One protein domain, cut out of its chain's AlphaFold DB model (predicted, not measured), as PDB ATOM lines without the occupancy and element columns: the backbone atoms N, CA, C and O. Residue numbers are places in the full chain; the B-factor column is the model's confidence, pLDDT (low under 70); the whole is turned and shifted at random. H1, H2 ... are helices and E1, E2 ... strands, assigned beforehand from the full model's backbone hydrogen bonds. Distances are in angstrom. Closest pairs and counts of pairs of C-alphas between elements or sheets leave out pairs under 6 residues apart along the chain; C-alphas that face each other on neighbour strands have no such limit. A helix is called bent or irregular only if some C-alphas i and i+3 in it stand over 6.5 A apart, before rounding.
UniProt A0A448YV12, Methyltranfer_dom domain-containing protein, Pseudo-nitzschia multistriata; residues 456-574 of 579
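AT A GLANCE: This is residues 456 to 574 of the 579 residues of the protein "Methyltranfer_dom domain-containing protein" of Pseudo-nitzschia multistriata (UniProt A0A448YV12). A strongly twisted sheet of four antiparallel strands forms a wall, with the helices H1 and H2 covering one face and the other face bare. H1 packs mainly on the edge strand E2 and H2 over E3, E1 and E4, and the two helices meet at a steep angle; the hairpin of E2 and E3, with its long loop, reaches one end of the longest axis, and the last turn of H1 and the link after it reach the other. The 119 printed residues hold two named helices and four named strands, along the chain E1, H1, E2, E3, H2, E4, and the sheet's order is E2, E3, E1, E4. The class is mixed, helices and strands. The whole is compact, with a radius of gyration of the C-alphas of 15.5 A, and spans 52 by 26 by 22 A, only just a rod.

HOW THE PARTS SIT: E1, residues 459 to 466, is an inner strand between E3, residues 525 to 536, and E4, residues 570 to 573. E1 and E3 are antiparallel at 149 degrees, with N 462 and O 529 2.8 A apart, within hydrogen-bond range. H1, residues 475 to 497, is on the sheet at a height over the sheet of 6.8 A. It lies over E2, residues 505 to 512, with C-alphas Gln 479 and Val 510 the closest, at 5.5 A. On the local plane H1 and E2 stand at 29 degrees, and H1 only just runs along the strands. E1, H1 and E2 form a split strand-helix-strand unit, two strands running the same way with E3 between them, and its crossover is right-handed. E2 and E3 form a hairpin, antiparallel at 152 degrees, with N 509 and O 532 2.9 A apart, within hydrogen-bond range. H2, residues 547 to 562, is on the sheet at a height over the sheet of 7.3 A, which with H1 on the same face gives two layers, helices over one face of a sheet. H2 runs slantwise to the strands, at 47 degrees to E3 on the local plane. H1, with residues 481 to 489 alone, touches H2, with residues 553 to 557 alone; the closest C-alphas, those of Ala 482 and Val 557, are 6.1 A apart, and the helices run opposite ways at a steep tilt of 46 degrees. E3, H2 and E4 form a second split unit, with E1 between the strands and a right-handed crossover. E4, an edge strand, is antiparallel to E1 at 135 degrees, with N 465 and O 570 2.7 A apart, within hydrogen-bond range. E2, the other edge strand, and E4 are apart. Every O i to N i+4 pair is within hydrogen-bond range in H2, and 14 of 19 are in H1.

IN THESE COORDINATES: E1 begins at C-alpha 459 (160.506, 131.264, 136.199) and is 22.3 A long. H1 measures 32.1 A; it has a kink of 38 degrees near residue 489 and is irregular, C-alphas 493 and 496 being 7.8 A apart. E2 is 22.5 A long. E3, the longest strand, runs 34.7 A from C-alpha 525 (142.857, 123.966, 149.665). H2 is 22.5 A long, and E4, 9.4 A long, ends at C-alpha 573 (154.349, 129.856, 149.643).

THE WHOLE: The two C-alphas farthest apart, those of Glu 498 and Pro 521, are 52.9 A apart. The printed part has no cut. The link E2 to E3, residues 513 to 524, is long; its residues 518 to 519 pair antiparallel with residues 525 to 526 of E3. The mean pLDDT of the printed part is 80.0, and it is under 70 at residues 490 to 491, 493 to 504, 538 to 542 and 574.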
ATOM      1  N   PRO A 456     167.389 132.378 129.780       72.31
ATOM      2  CA  PRO A 456     165.963 132.100 129.833       72.31
ATOM      3  C   PRO A 456     165.308 133.024 130.864       72.31
ATOM      4  O   PRO A 456     165.870 133.252 131.941       72.31
ATOM      5  N   ALA A 457     164.133 133.548 130.521       81.75
ATOM      6  CA  ALA A 457     163.345 134.382 131.418       81.75
ATOM      7  C   ALA A 457     163.137 133.650 132.762       81.75
ATOM      8  O   ALA A 457     162.720 132.482 132.744       81.75
ATOM      9  N   PRO A 458     163.464 134.275 133.911       86.44
ATOM     10  CA  PRO A 458     163.330 133.640 135.214       86.44
ATOM     11  C   PRO A 458     161.905 133.147 135.445       86.44
ATOM     12  O   PRO A 458     160.948 133.892 135.255       86.44
ATOM     13  N   ASN A 459     161.780 131.895 135.877       90.06
ATOM     14  CA  ASN A 459     160.506 131.264 136.199       90.06
ATOM     15  C   ASN A 459     160.445 131.005 137.711       90.06
ATOM     16  O   ASN A 459     161.320 130.322 138.253       90.06
ATOM     17  N   LEU A 460     159.461 131.595 138.391       90.19
ATOM     18  CA  LEU A 460     159.308 131.553 139.845       90.19
ATOM     19  C   LEU A 460     157.953 130.954 140.230       90.19
ATOM     20  O   LEU A 460     156.926 131.251 139.623       90.19
ATOM     21  N   SER A 461     157.959 130.096 141.249       89.75
ATOM     22  CA  SER A 461     156.764 129.412 141.743       89.75
ATOM     23  C   SER A 461     156.027 130.238 142.792       89.75
ATOM     24  O   SER A 461     156.638 130.692 143.759       89.75
ATOM     25  N   LEU A 462     154.708 130.304 142.660       89.88
ATOM     26  CA  LEU A 462     153.777 130.916 143.597       89.88
ATOM     27  C   LEU A 462     152.786 129.852 144.070       89.88
ATOM     28  O   LEU A 462     152.242 129.130 143.246       89.88
ATOM     29  N   SER A 463     152.512 129.747 145.368       88.62
ATOM     30  CA  SER A 463     151.426 128.895 145.872       88.62
ATOM     31  C   SER A 463     150.492 129.680 146.773       88.62
ATOM     32  O   SER A 463     150.938 130.370 147.692       88.62
ATOM     33  N   ILE A 464     149.195 129.526 146.544       89.81
ATOM     34  CA  ILE A 464     148.132 130.244 147.245       89.81
ATOM     35  C   ILE A 464     147.163 129.264 147.908       89.81
ATOM     36  O   ILE A 464     146.977 128.146 147.431       89.81
ATOM     37  N   TYR A 465     146.576 129.679 149.025       88.81
ATOM     38  CA  TYR A 465     145.431 129.041 149.660       88.81
ATOM     39  C   TYR A 465     144.139 129.540 149.019       88.81
ATOM     40  O   TYR A 465     144.012 130.736 148.743       88.81
ATOM     41  N   LEU A 466     143.200 128.617 148.835       87.06
ATOM     42  CA  LEU A 466     141.884 128.867 148.267       87.06
ATOM     43  C   LEU A 466     140.807 128.777 149.363       87.06
ATOM     44  O   LEU A 466     140.936 127.934 150.260       87.06
ATOM     45  N   PRO A 467     139.761 129.615 149.300       83.56
ATOM     46  CA  PRO A 467     138.616 129.545 150.209       83.56
ATOM     47  C   PRO A 467     137.757 128.291 149.975       83.56
ATOM     48  O   PRO A 467     137.309 127.669 150.936       83.56
ATOM     49  N   SER A 468     137.596 127.871 148.718       82.38
ATOM     50  CA  SER A 468     136.930 126.630 148.311       82.38
ATOM     51  C   SER A 468     137.662 126.023 147.096       82.38
ATOM     52  O   SER A 468     138.459 126.720 146.460       82.38
ATOM     53  N   PRO A 469     137.471 124.730 146.773       78.44
ATOM     54  CA  PRO A 469     138.127 124.110 145.618       78.44
ATOM     55  C   PRO A 469     137.644 124.688 144.276       78.44
ATOM     56  O   PRO A 469     138.417 124.689 143.316       78.44
ATOM     57  N   ASP A 470     136.419 125.221 144.235       77.00
ATOM     58  CA  ASP A 470     135.791 125.785 143.036       77.00
ATOM     59  C   ASP A 470     136.124 127.278 142.838       77.00
ATOM     60  O   ASP A 470     136.129 127.778 141.714       77.00
ATOM     61  N   GLU A 471     136.494 127.994 143.906       80.19
ATOM     62  CA  GLU A 471     136.928 129.401 143.874       80.19
ATOM     63  C   GLU A 471     138.430 129.530 143.583       80.19
ATOM     64  O   GLU A 471     139.207 130.148 144.320       80.19
ATOM     65  N   CYS A 472     138.866 128.909 142.490       78.50
ATOM     66  CA  CYS A 472     140.250 128.978 142.057       78.50
ATOM     67  C   CYS A 472     140.458 130.103 141.030       78.50
ATOM     68  O   CYS A 472     139.798 130.089 139.990       78.50
ATOM     69  N   PRO A 473     141.420 131.028 141.230       82.44
ATOM     70  CA  PRO A 473     141.707 132.047 140.230       82.44
ATOM     71  C   PRO A 473     142.211 131.391 138.942       82.44
ATOM     72  O   PRO A 473     143.026 130.457 138.979       82.44
ATOM     73  N   THR A 474     141.728 131.877 137.802       85.75
ATOM     74  CA  THR A 474     142.188 131.402 136.495       85.75
ATOM     75  C   THR A 474     143.608 131.901 136.224       85.75
ATOM     76  O   THR A 474     144.102 132.825 136.882       85.75
ATOM     77  N   GLU A 475     144.285 131.299 135.240       86.12
ATOM     78  CA  GLU A 475     145.576 131.819 134.771       86.12
ATOM     79  C   GLU A 475     145.451 133.287 134.348       86.12
ATOM     80  O   GLU A 475     146.324 134.078 134.687       86.12
ATOM     81  N   GLU A 476     144.335 133.679 133.723       86.94
ATOM     82  CA  GLU A 476     144.064 135.052 133.283       86.94
ATOM     83  C   GLU A 476     143.993 136.052 134.443       86.94
ATOM     84  O   GLU A 476     144.571 137.137 134.354       86.94
ATOM     85  N   ASN A 477     143.342 135.700 135.560       87.69
ATOM     86  CA  ASN A 477     143.261 136.598 136.716       87.69
ATOM     87  C   ASN A 477     144.651 136.890 137.298       87.69
ATOM     88  O   ASN A 477     144.967 138.032 137.643       87.69
ATOM     89  N   LEU A 478     145.484 135.854 137.409       87.00
ATOM     90  CA  LEU A 478     146.830 135.989 137.955       87.00
ATOM     91  C   LEU A 478     147.798 136.621 136.940       87.00
ATOM     92  O   LEU A 478     148.685 137.375 137.339       87.00
ATOM     93  N   GLN A 479     147.597 136.369 135.645       89.12
ATOM     94  CA  GLN A 479     148.304 137.008 134.535       89.12
ATOM     95  C   GLN A 479     148.069 138.522 134.536       89.12
ATOM     96  O   GLN A 479     149.032 139.283 134.574       89.12
ATOM     97  N   ALA A 480     146.811 138.968 134.621       87.69
ATOM     98  CA  ALA A 480     146.469 140.390 134.681       87.69
ATOM     99  C   ALA A 480     147.092 141.094 135.901       87.69
ATOM    100  O   ALA A 480     147.568 142.228 135.803       87.69
ATOM    101  N   LEU A 481     147.136 140.417 137.055       87.94
ATOM    102  CA  LEU A 481     147.815 140.935 138.243       87.94
ATOM    103  C   LEU A 481     149.330 141.060 138.023       87.94
ATOM    104  O   LEU A 481     149.915 142.087 138.373       87.94
ATOM    105  N   ALA A 482     149.957 140.024 137.464       87.38
ATOM    106  CA  ALA A 482     151.391 139.989 137.216       87.38
ATOM    107  C   ALA A 482     151.821 141.045 136.185       87.38
ATOM    108  O   ALA A 482     152.798 141.753 136.431       87.38
ATOM    109  N   ASP A 483     151.059 141.224 135.104       87.31
ATOM    110  CA  ASP A 483     151.316 142.248 134.087       87.31
ATOM    111  C   ASP A 483     151.141 143.664 134.644       87.31
ATOM    112  O   ASP A 483     151.975 144.528 134.384       87.31
ATOM    113  N   ARG A 484     150.125 143.905 135.485       87.00
ATOM    114  CA  ARG A 484     149.935 145.210 136.140       87.00
ATOM    115  C   ARG A 484     151.115 145.580 137.042       87.00
ATOM    116  O   ARG A 484     151.576 146.719 137.015       87.00
ATOM    117  N   VAL A 485     151.613 144.626 137.834       85.88
ATOM    118  CA  VAL A 485     152.780 144.838 138.711       85.88
ATOM    119  C   VAL A 485     154.054 145.035 137.889       85.88
ATOM    120  O   VAL A 485     154.838 145.938 138.171       85.88
ATOM    121  N   ALA A 486     154.260 144.214 136.857       83.69
ATOM    122  CA  ALA A 486     155.438 144.295 136.002       83.69
ATOM    123  C   ALA A 486     155.473 145.585 135.166       83.69
ATOM    124  O   ALA A 486     156.536 146.191 135.037       83.69
ATOM    125  N   GLY A 487     154.324 146.033 134.653       80.44
ATOM    126  CA  GLY A 487     154.188 147.274 133.894       80.44
ATOM    127  C   GLY A 487     154.506 148.517 134.727       80.44
ATOM    128  O   GLY A 487     155.226 149.392 134.254       80.44
ATOM    129  N   GLY A 488     154.066 148.557 135.991       77.44
ATOM    130  CA  GLY A 488     154.349 149.676 136.901       77.44
ATOM    131  C   GLY A 488     155.828 149.832 137.282       77.44
ATOM    132  O   GLY A 488     156.279 150.940 137.558       77.44
ATOM    133  N   GLU A 489     156.608 148.747 137.257       78.06
ATOM    134  CA  GLU A 489     158.031 148.754 137.634       78.06
ATOM    135  C   GLU A 489     158.982 148.680 136.425       78.06
ATOM    136  O   GLU A 489     160.198 148.813 136.584       78.06
ATOM    137  N   ALA A 490     158.471 148.496 135.201       67.94
ATOM    138  CA  ALA A 490     159.290 148.356 133.995       67.94
ATOM    139  C   ALA A 490     160.230 149.554 133.784       67.94
ATOM    140  O   ALA A 490     161.418 149.379 133.493       67.94
ATOM    141  N   HIS A 491     159.730 150.768 134.023       65.69
ATOM    142  CA  HIS A 491     160.519 151.993 133.895       65.69
ATOM    143  C   HIS A 491     161.666 152.043 134.915       65.69
ATOM    144  O   HIS A 491     162.769 152.467 134.582       65.69
ATOM    145  N   ARG A 492     161.482 151.513 136.131       73.31
ATOM    146  CA  ARG A 492     162.513 151.520 137.183       73.31
ATOM    147  C   ARG A 492     163.773 150.746 136.792       73.31
ATOM    148  O   ARG A 492     164.879 151.148 137.155       73.31
ATOM    149  N   TYR A 493     163.618 149.642 136.065       67.19
ATOM    150  CA  TYR A 493     164.741 148.786 135.681       67.19
ATOM    151  C   TYR A 493     165.482 149.279 134.432       67.19
ATOM    152  O   TYR A 493     166.687 149.040 134.319       67.19
ATOM    153  N   TYR A 494     164.798 149.992 133.533       68.69
ATOM    154  CA  TYR A 494     165.339 150.383 132.225       68.69
ATOM    155  C   TYR A 494     165.454 151.901 131.996       68.69
ATOM    156  O   TYR A 494     165.995 152.305 130.971       68.69
ATOM    157  N   ALA A 495     165.091 152.748 132.970       59.88
ATOM    158  CA  ALA A 495     165.171 154.217 132.879       59.88
ATOM    159  C   ALA A 495     166.559 154.771 132.503       59.88
ATOM    160  O   ALA A 495     166.669 155.869 131.971       59.88
ATOM    161  N   LYS A 496     167.641 154.029 132.778       56.50
ATOM    162  CA  LYS A 496     169.019 154.458 132.467       56.50
ATOM    163  C   LYS A 496     169.468 154.152 131.035       56.50
ATOM    164  O   LYS A 496     170.585 154.513 130.682       56.50
ATOM    165  N   LEU A 497     168.664 153.438 130.245       57.72
ATOM    166  CA  LEU A 497     169.069 152.887 128.946       57.72
ATOM    167  C   LEU A 497     168.483 153.638 127.736       57.72
ATOM    168  O   LEU A 497     168.548 153.099 126.636       57.72
ATOM    169  N   GLU A 498     167.950 154.857 127.922       53.56
ATOM    170  CA  GLU A 498     167.314 155.669 126.856       53.56
ATOM    171  C   GLU A 498     166.299 154.860 126.020       53.56
ATOM    172  O   GLU A 498     166.176 155.023 124.807       53.56
ATOM    173  N   ALA A 499     165.595 153.925 126.662       51.25
ATOM    174  CA  ALA A 499     164.578 153.126 126.001       51.25
ATOM    175  C   ALA A 499     163.296 153.960 125.856       51.25
ATOM    176  O   ALA A 499     162.863 154.586 126.821       51.25
ATOM    177  N   SER A 500     162.703 153.968 124.658       51.44
ATOM    178  CA  SER A 500     161.394 154.590 124.414       51.44
ATOM    179  C   SER A 500     160.350 154.006 125.375       51.44
ATOM    180  O   SER A 500     160.290 152.780 125.530       51.44
ATOM    181  N   GLU A 501     159.546 154.866 126.012       53.00
ATOM    182  CA  GLU A 501     158.511 154.483 126.991       53.00
ATOM    183  C   GLU A 501     157.507 153.472 126.405       53.00
ATOM    184  O   GLU A 501     157.056 152.575 127.118       53.00
ATOM    185  N   ASP A 502     157.273 153.515 125.088       49.00
ATOM    186  CA  ASP A 502     156.348 152.619 124.377       49.00
ATOM    187  C   ASP A 502     156.947 151.244 124.001       49.00
ATOM    188  O   ASP A 502     156.212 150.319 123.657       49.00
ATOM    189  N   ALA A 503     158.275 151.065 124.067       49.03
ATOM    190  CA  ALA A 503     158.960 149.879 123.525       49.03
ATOM    191  C   ALA A 503     159.412 148.850 124.581       49.03
ATOM    192  O   ALA A 503     159.907 147.778 124.227       49.03
ATOM    193  N   THR A 504     159.268 149.154 125.877       56.44
ATOM    194  CA  THR A 504     159.817 148.323 126.964       56.44
ATOM    195  C   THR A 504     158.711 147.700 127.806       56.44
ATOM    196  O   THR A 504     158.252 148.290 128.781       56.44
ATOM    197  N   ILE A 505     158.316 146.466 127.475       70.56
ATOM    198  CA  ILE A 505     157.295 145.734 128.235       70.56
ATOM    199  C   ILE A 505     157.940 144.512 128.889       70.56
ATOM    200  O   ILE A 505     158.362 143.564 128.217       70.56
ATOM    201  N   ILE A 506     157.998 144.512 130.224       80.88
ATOM    202  CA  ILE A 506     158.202 143.271 130.972       80.88
ATOM    203  C   ILE A 506     156.928 142.446 130.776       80.88
ATOM    204  O   ILE A 506     155.886 142.775 131.333       80.88
ATOM    205  N   ARG A 507     157.003 141.392 129.963       82.69
ATOM    206  CA  ARG A 507     155.900 140.449 129.772       82.69
ATOM    207  C   ARG A 507     155.976 139.377 130.838       82.69
ATOM    208  O   ARG A 507     157.021 138.738 131.008       82.69
ATOM    209  N   THR A 508     154.867 139.145 131.525       87.06
ATOM    210  CA  THR A 508     154.755 137.983 132.399       87.06
ATOM    211  C   THR A 508     154.058 136.844 131.663       87.06
ATOM    212  O   THR A 508     153.297 137.076 130.730       87.06
ATOM    213  N   GLN A 509     154.358 135.598 132.013       88.88
ATOM    214  CA  GLN A 509     153.569 134.450 131.572       88.88
ATOM    215  C   GLN A 509     153.271 133.569 132.778       88.88
ATOM    216  O   GLN A 509     154.189 133.031 133.403       88.88
ATOM    217  N   VAL A 510     151.992 133.423 133.096       88.75
ATOM    218  CA  VAL A 510     151.487 132.597 134.185       88.75
ATOM    219  C   VAL A 510     151.037 131.256 133.628       88.75
ATOM    220  O   VAL A 510     150.362 131.192 132.606       88.75
ATOM    221  N   ARG A 511     151.435 130.175 134.297       89.62
ATOM    222  CA  ARG A 511     150.950 128.817 134.031       89.62
ATOM    223  C   ARG A 511     150.670 128.092 135.337       89.62
ATOM    224  O   ARG A 511     151.306 128.394 136.353       89.62
ATOM    225  N   TYR A 512     149.800 127.092 135.322       85.56
ATOM    226  CA  TYR A 512     149.688 126.158 136.440       85.56
ATOM    227  C   TYR A 512     151.029 125.455 136.700       85.56
ATOM    228  O   TYR A 512     151.764 125.075 135.788       85.56
ATOM    229  N   GLY A 513     151.398 125.351 137.977       71.62
ATOM    230  CA  GLY A 513     152.672 124.764 138.391       71.62
ATOM    231  C   GLY A 513     152.645 123.238 138.450       71.62
ATOM    232  O   GLY A 513     153.666 122.611 138.169       71.62
ATOM    233  N   ALA A 514     151.501 122.674 138.830       72.44
ATOM    234  CA  ALA A 514     151.196 121.251 138.859       72.44
ATOM    235  C   ALA A 514     149.675 121.067 138.706       72.44
ATOM    236  O   ALA A 514     148.915 122.006 138.973       72.44
ATOM    237  N   ASP A 515     149.246 119.882 138.271       71.31
ATOM    238  CA  ASP A 515     147.837 119.610 137.994       71.31
ATOM    239  C   ASP A 515     147.027 119.451 139.288       71.31
ATOM    240  O   ASP A 515     147.385 118.682 140.182       71.31
ATOM    241  N   GLY A 516     145.906 120.171 139.368       74.56
ATOM    242  CA  GLY A 516     144.912 120.030 140.432       74.56
ATOM    243  C   GLY A 516     145.073 120.956 141.643       74.56
ATOM    244  O   GLY A 516     145.991 121.773 141.754       74.56
ATOM    245  N   VAL A 517     144.101 120.847 142.550       81.50
ATOM    246  CA  VAL A 517     144.046 121.557 143.832       81.50
ATOM    247  C   VAL A 517     144.467 120.587 144.932       81.50
ATOM    248  O   VAL A 517     143.931 119.488 145.044       81.50
ATOM    249  N   TYR A 518     145.418 120.996 145.763       84.50
ATOM    250  CA  TYR A 518     145.909 120.196 146.879       84.50
ATOM    251  C   TYR A 518     145.090 120.468 148.135       84.50
ATOM    252  O   TYR A 518     144.986 121.623 148.555       84.50
ATOM    253  N   SER A 519     144.582 119.420 148.780       82.50
ATOM    254  CA  SER A 519     144.034 119.503 150.132       82.50
ATOM    255  C   SER A 519     145.144 119.318 151.170       82.50
ATOM    256  O   SER A 519     146.048 118.495 151.029       82.50
ATOM    257  N   THR A 520     145.102 120.131 152.217       77.31
ATOM    258  CA  THR A 520     145.962 119.988 153.397       77.31
ATOM    259  C   THR A 520     145.218 119.219 154.491       77.31
ATOM    260  O   THR A 520     143.987 119.269 154.519       77.31
ATOM    261  N   PRO A 521     145.927 118.546 155.420       77.19
ATOM    262  CA  PRO A 521     145.301 117.850 156.551       77.19
ATOM    263  C   PRO A 521     144.394 118.750 157.403       77.19
ATOM    264  O   PRO A 521     143.411 118.281 157.962       77.19
ATOM    265  N   ASP A 522     144.675 120.056 157.424       78.88
ATOM    266  CA  ASP A 522     143.897 121.077 158.138       78.88
ATOM    267  C   ASP A 522     142.597 121.484 157.408       78.88
ATOM    268  O   ASP A 522     141.974 122.487 157.756       78.88
ATOM    269  N   GLY A 523     142.218 120.772 156.341       80.25
ATOM    270  CA  GLY A 523     141.013 121.041 155.550       80.25
ATOM    271  C   GLY A 523     141.111 122.241 154.601       80.25
ATOM    272  O   GLY A 523     140.101 122.649 154.036       80.25
ATOM    273  N   ARG A 524     142.303 122.827 154.401       84.62
ATOM    274  CA  ARG A 524     142.503 123.956 153.467       84.62
ATOM    275  C   ARG A 524     142.913 123.478 152.084       84.62
ATOM    276  O   ARG A 524     143.677 122.520 151.966       84.62
ATOM    277  N   PHE A 525     142.507 124.219 151.060       87.44
ATOM    278  CA  PHE A 525     142.857 123.966 149.665       87.44
ATOM    279  C   PHE A 525     143.995 124.882 149.213       87.44
ATOM    280  O   PHE A 525     144.086 126.030 149.649       87.44
ATOM    281  N   SER A 526     144.889 124.397 148.353       88.44
ATOM    282  CA  SER A 526     145.963 125.211 147.780       88.44
ATOM    283  C   SER A 526     146.250 124.868 146.328       88.44
ATOM    284  O   SER A 526     146.115 123.716 145.918       88.44
ATOM    285  N   ARG A 527     146.698 125.862 145.563       88.75
ATOM    286  CA  ARG A 527     147.115 125.686 144.170       88.75
ATOM    287  C   ARG A 527     148.418 126.418 143.894       88.75
ATOM    288  O   ARG A 527     148.687 127.473 144.477       88.75
ATOM    289  N   SER A 528     149.224 125.834 143.014       89.31
ATOM    290  CA  SER A 528     150.531 126.357 142.629       89.31
ATOM    291  C   SER A 528     150.524 126.859 141.189       89.31
ATOM    292  O   SER A 528     149.987 126.216 140.289       89.31
ATOM    293  N   TYR A 529     151.190 127.985 140.977       90.75
ATOM    294  CA  TYR A 529     151.380 128.663 139.706       90.75
ATOM    295  C   TYR A 529     152.869 128.899 139.480       90.75
ATOM    296  O   TYR A 529     153.679 128.931 140.412       90.75
ATOM    297  N   ARG A 530     153.236 129.084 138.223       90.81
ATOM    298  CA  ARG A 530     154.562 129.491 137.784       90.81
ATOM    299  C   ARG A 530     154.424 130.784 137.007       90.81
ATOM    300  O   ARG A 530     153.625 130.848 136.081       90.81
ATOM    301  N   ILE A 531     155.194 131.790 137.402       91.81
ATOM    302  CA  ILE A 531     155.231 133.088 136.736       91.81
ATOM    303  C   ILE A 531     156.609 133.244 136.110       91.81
ATOM    304  O   ILE A 531     157.633 133.232 136.802       91.81
ATOM    305  N   GLN A 532     156.629 133.373 134.790       91.50
ATOM    306  CA  GLN A 532     157.821 133.667 134.016       91.50
ATOM    307  C   GLN A 532     157.900 135.169 133.752       91.50
ATOM    308  O   GLN A 532     156.934 135.757 133.281       91.50
ATOM    309  N   TYR A 533     159.047 135.783 134.043       88.69
ATOM    310  CA  TYR A 533     159.281 137.220 133.862       88.69
ATOM    311  C   TYR A 533     160.224 137.441 132.681       88.69
ATOM    312  O   TYR A 533     161.432 137.234 132.801       88.69
ATOM    313  N   GLY A 534     159.672 137.815 131.532       85.69
ATOM    314  CA  GLY A 534     160.422 138.054 130.305       85.69
ATOM    315  C   GLY A 534     160.467 139.530 129.939       85.69
ATOM    316  O   GLY A 534     159.561 140.297 130.238       85.69
ATOM    317  N   VAL A 535     161.527 139.928 129.250       82.44
ATOM    318  CA  VAL A 535     161.604 141.245 128.609       82.44
ATOM    319  C   VAL A 535     161.221 141.073 127.152       82.44
ATOM    320  O   VAL A 535     161.880 140.307 126.437       82.44
ATOM    321  N   HIS A 536     160.164 141.760 126.727       75.25
ATOM    322  CA  HIS A 536     159.858 141.916 125.316       75.25
ATOM    323  C   HIS A 536     160.519 143.196 124.825       75.25
ATOM    324  O   HIS A 536     160.175 144.291 125.258       75.25
ATOM    325  N   ASP A 537     161.501 143.022 123.952       71.88
ATOM    326  CA  ASP A 537     162.222 144.108 123.312       71.88
ATOM    327  C   ASP A 537     162.511 143.679 121.879       71.88
ATOM    328  O   ASP A 537     163.296 142.749 121.654       71.88
ATOM    329  N   GLU A 538     161.851 144.358 120.944       62.69
ATOM    330  CA  GLU A 538     161.956 144.131 119.502       62.69
ATOM    331  C   GLU A 538     163.359 144.459 118.980       62.69
ATOM    332  O   GLU A 538     163.825 143.860 118.013       62.69
ATOM    333  N   THR A 539     164.084 145.347 119.666       62.59
ATOM    334  CA  THR A 539     165.444 145.748 119.281       62.59
ATOM    335  C   THR A 539     166.517 144.774 119.766       62.59
ATOM    336  O   THR A 539     167.672 144.861 119.339       62.59
ATOM    337  N   GLY A 540     166.170 143.854 120.675       62.62
ATOM    338  CA  GLY A 540     167.096 142.887 121.270       62.62
ATOM    339  C   GLY A 540     168.242 143.484 122.090       62.62
ATOM    340  O   GLY A 540     169.203 142.772 122.395       62.62
ATOM    341  N   ARG A 541     168.190 144.779 122.409       66.00
ATOM    342  CA  ARG A 541     169.238 145.524 123.122       66.00
ATOM    343  C   ARG A 541     169.117 145.384 124.631       66.00
ATOM    344  O   ARG A 541     170.133 145.397 125.328       66.00
ATOM    345  N   LEU A 542     167.900 145.231 125.143       69.69
ATOM    346  CA  LEU A 542     167.650 145.120 126.567       69.69
ATOM    347  C   LEU A 542     168.022 143.718 127.067       69.69
ATOM    348  O   LEU A 542     167.602 142.705 126.483       69.69
ATOM    349  N   PRO A 543     168.811 143.625 128.150       71.88
ATOM    350  CA  PRO A 543     169.107 142.348 128.773       71.88
ATOM    351  C   PRO A 543     167.847 141.784 129.438       71.88
ATOM    352  O   PRO A 543     167.047 142.522 130.016       71.88
ATOM    353  N   GLN A 544     167.707 140.455 129.404       80.62
ATOM    354  CA  GLN A 544     166.695 139.758 130.201       80.62
ATOM    355  C   GLN A 544     166.883 140.061 131.692       80.62
ATOM    356  O   GLN A 544     168.012 140.241 132.161       80.62
ATOM    357  N   LEU A 545     165.773 140.071 132.435       79.31
ATOM    358  CA  LEU A 545     165.777 140.303 133.876       79.31
ATOM    359  C   LEU A 545     166.718 139.319 134.576       79.31
ATOM    360  O   LEU A 545     166.714 138.106 134.338       79.31
ATOM    361  N   THR A 546     167.532 139.841 135.486       83.00
ATOM    362  CA  THR A 546     168.320 138.989 136.375       83.00
ATOM    363  C   THR A 546     167.392 138.214 137.310       83.00
ATOM    364  O   THR A 546     166.285 138.647 137.628       83.00
ATOM    365  N   LYS A 547     167.868 137.072 137.830       82.50
ATOM    366  CA  LYS A 547     167.117 136.297 138.831       82.50
ATOM    367  C   LYS A 547     166.742 137.151 140.049       82.50
ATOM    368  O   LYS A 547     165.694 136.914 140.628       82.50
ATOM    369  N   GLN A 548     167.573 138.123 140.429       84.19
ATOM    370  CA  GLN A 548     167.288 139.014 141.553       84.19
ATOM    371  C   GLN A 548     166.173 140.017 141.227       84.19
ATOM    372  O   GLN A 548     165.222 140.114 141.990       84.19
ATOM    373  N   GLN A 549     166.222 140.671 140.066       86.06
ATOM    374  CA  GLN A 549     165.157 141.588 139.632       86.06
ATOM    375  C   GLN A 549     163.812 140.863 139.473       86.06
ATOM    376  O   GLN A 549     162.778 141.353 139.910       86.06
ATOM    377  N   ALA A 550     163.817 139.640 138.930       87.62
ATOM    378  CA  ALA A 550     162.600 138.833 138.856       87.62
ATOM    379  C   ALA A 550     162.049 138.465 140.245       87.62
ATOM    380  O   ALA A 550     160.836 138.427 140.427       87.62
ATOM    381  N   LYS A 551     162.913 138.225 141.242       88.12
ATOM    382  CA  LYS A 551     162.487 137.990 142.633       88.12
ATOM    383  C   LYS A 551     161.843 139.230 143.257       88.12
ATOM    384  O   LYS A 551     160.890 139.079 144.011       88.12
ATOM    385  N   GLU A 552     162.347 140.423 142.951       88.06
ATOM    386  CA  GLU A 552     161.763 141.688 143.413       88.06
ATOM    387  C   GLU A 552     160.350 141.882 142.858       88.06
ATOM    388  O   GLU A 552     159.408 142.046 143.632       88.06
ATOM    389  N   LEU A 553     160.181 141.737 141.539       88.38
ATOM    390  CA  LEU A 553     158.864 141.763 140.889       88.38
ATOM    391  C   LEU A 553     157.923 140.696 141.459       88.38
ATOM    392  O   LEU A 553     156.754 140.958 141.735       88.38
ATOM    393  N   HIS A 554     158.436 139.489 141.689       90.44
ATOM    394  CA  HIS A 554     157.652 138.397 142.253       90.44
ATOM    395  C   HIS A 554     157.207 138.659 143.694       90.44
ATOM    396  O   HIS A 554     156.087 138.302 144.063       90.44
ATOM    397  N   ALA A 555     158.042 139.316 144.504       87.88
ATOM    398  CA  ALA A 555     157.675 139.740 145.851       87.88
ATOM    399  C   ALA A 555     156.563 140.804 145.833       87.88
ATOM    400  O   ALA A 555     155.679 140.772 146.688       87.88
ATOM    401  N   LEU A 556     156.556 141.698 144.840       89.25
ATOM    402  CA  LEU A 556     155.478 142.676 144.659       89.25
ATOM    403  C   LEU A 556     154.153 142.007 144.272       89.25
ATOM    404  O   LEU A 556     153.121 142.336 144.850       89.25
ATOM    405  N   VAL A 557     154.182 141.011 143.378       89.19
ATOM    406  CA  VAL A 557     152.991 140.197 143.069       89.19
ATOM    407  C   VAL A 557     152.482 139.487 144.328       89.19
ATOM    408  O   VAL A 557     151.291 139.535 144.624       89.19
ATOM    409  N   CYS A 558     153.381 138.879 145.110       89.38
ATOM    410  CA  CYS A 558     153.038 138.230 146.380       89.38
ATOM    411  C   CYS A 558     152.376 139.201 147.370       89.38
ATOM    412  O   CYS A 558     151.367 138.852 147.982       89.38
ATOM    413  N   ARG A 559     152.922 140.416 147.506       89.06
ATOM    414  CA  ARG A 559     152.381 141.462 148.383       89.06
ATOM    415  C   ARG A 559     150.996 141.918 147.930       89.06
ATOM    416  O   ARG A 559     150.100 141.981 148.760       89.06
ATOM    417  N   ALA A 560     150.800 142.156 146.634       88.38
ATOM    418  CA  ALA A 560     149.502 142.570 146.107       88.38
ATOM    419  C   ALA A 560     148.400 141.535 146.412       88.38
ATOM    420  O   ALA A 560     147.273 141.904 146.731       88.38
ATOM    421  N   ILE A 561     148.728 140.237 146.374       88.44
ATOM    422  CA  ILE A 561     147.798 139.170 146.778       88.44
ATOM    423  C   ILE A 561     147.465 139.273 148.274       88.44
ATOM    424  O   ILE A 561     146.297 139.186 148.638       88.44
ATOM    425  N   GLU A 562     148.461 139.479 149.142       86.19
ATOM    426  CA  GLU A 562     148.237 139.639 150.590       86.19
ATOM    427  C   GLU A 562     147.440 140.908 150.941       86.19
ATOM    428  O   GLU A 562     146.665 140.891 151.895       86.19
ATOM    429  N   GLU A 563     147.577 141.973 150.151       87.75
ATOM    430  CA  GLU A 563     146.815 143.227 150.268       87.75
ATOM    431  C   GLU A 563     145.375 143.117 149.731       87.75
ATOM    432  O   GLU A 563     144.611 144.077 149.800       87.75
ATOM    433  N   GLY A 564     144.978 141.943 149.229       85.19
ATOM    434  CA  GLY A 564     143.609 141.674 148.800       85.19
ATOM    435  C   GLY A 564     143.328 141.988 147.333       85.19
ATOM    436  O   GLY A 564     142.163 142.093 146.957       85.19
ATOM    437  N   ALA A 565     144.354 142.081 146.475       86.44
ATOM    438  CA  ALA A 565     144.149 142.214 145.026       86.44
ATOM    439  C   ALA A 565     143.369 141.033 144.422       86.44
ATOM    440  O   ALA A 565     142.789 141.173 143.347       86.44
ATOM    441  N   LEU A 566     143.363 139.886 145.109       85.19
ATOM    442  CA  LEU A 566     142.501 138.746 144.830       85.19
ATOM    443  C   LEU A 566     141.688 138.429 146.101       85.19
ATOM    444  O   LEU A 566     142.275 138.001 147.100       85.19
ATOM    445  N   PRO A 567     140.365 138.661 146.112       82.31
ATOM    446  CA  PRO A 567     139.551 138.494 147.312       82.31
ATOM    447  C   PRO A 567     139.512 137.028 147.763       82.31
ATOM    448  O   PRO A 567     139.440 136.114 146.947       82.31
ATOM    449  N   GLY A 568     139.586 136.796 149.078       80.00
ATOM    450  CA  GLY A 568     139.498 135.456 149.681       80.00
ATOM    451  C   GLY A 568     140.753 134.580 149.550       80.00
ATOM    452  O   GLY A 568     140.848 133.546 150.209       80.00
ATOM    453  N   ILE A 569     141.748 135.004 148.770       85.94
ATOM    454  CA  ILE A 569     142.966 134.238 148.495       85.94
ATOM    455  C   ILE A 569     144.094 134.673 149.434       85.94
ATOM    456  O   ILE A 569     144.316 135.858 149.668       85.94
ATOM    457  N   LYS A 570     144.843 133.704 149.978       86.06
ATOM    458  CA  LYS A 570     145.997 133.972 150.859       86.06
ATOM    459  C   LYS A 570     147.260 133.307 150.343       86.06
ATOM    460  O   LYS A 570     147.221 132.209 149.803       86.06
ATOM    461  N   LEU A 571     148.415 133.922 150.565       87.00
ATOM    462  CA  LEU A 571     149.690 133.363 150.122       87.00
ATOM    463  C   LEU A 571     150.136 132.184 151.011       87.00
ATOM    464  O   LEU A 571     150.394 132.369 152.206       87.00
ATOM    465  N   ARG A 572     150.278 130.985 150.422       81.56
ATOM    466  CA  ARG A 572     150.807 129.777 151.083       81.56
ATOM    467  C   ARG A 572     152.330 129.751 151.058       81.56
ATOM    468  O   ARG A 572     152.963 129.617 152.100       81.56
ATOM    469  N   GLN A 573     152.907 129.875 149.868       76.19
ATOM    470  CA  GLN A 573     154.349 129.856 149.643       76.19
ATOM    471  C   GLN A 573     154.687 130.859 148.538       76.19
ATOM    472  O   GLN A 573     154.163 130.775 147.431       76.19
ATOM    473  N   GLY A 574     155.552 131.816 148.860       60.34
ATOM    474  CA  GLY A 574     155.972 132.903 147.977       60.34
ATOM    475  C   GLY A 574     157.012 133.780 148.672       60.34
ATOM    476  O   GLY A 574     157.279 133.611 149.865       60.34
TER     477      GLY A 574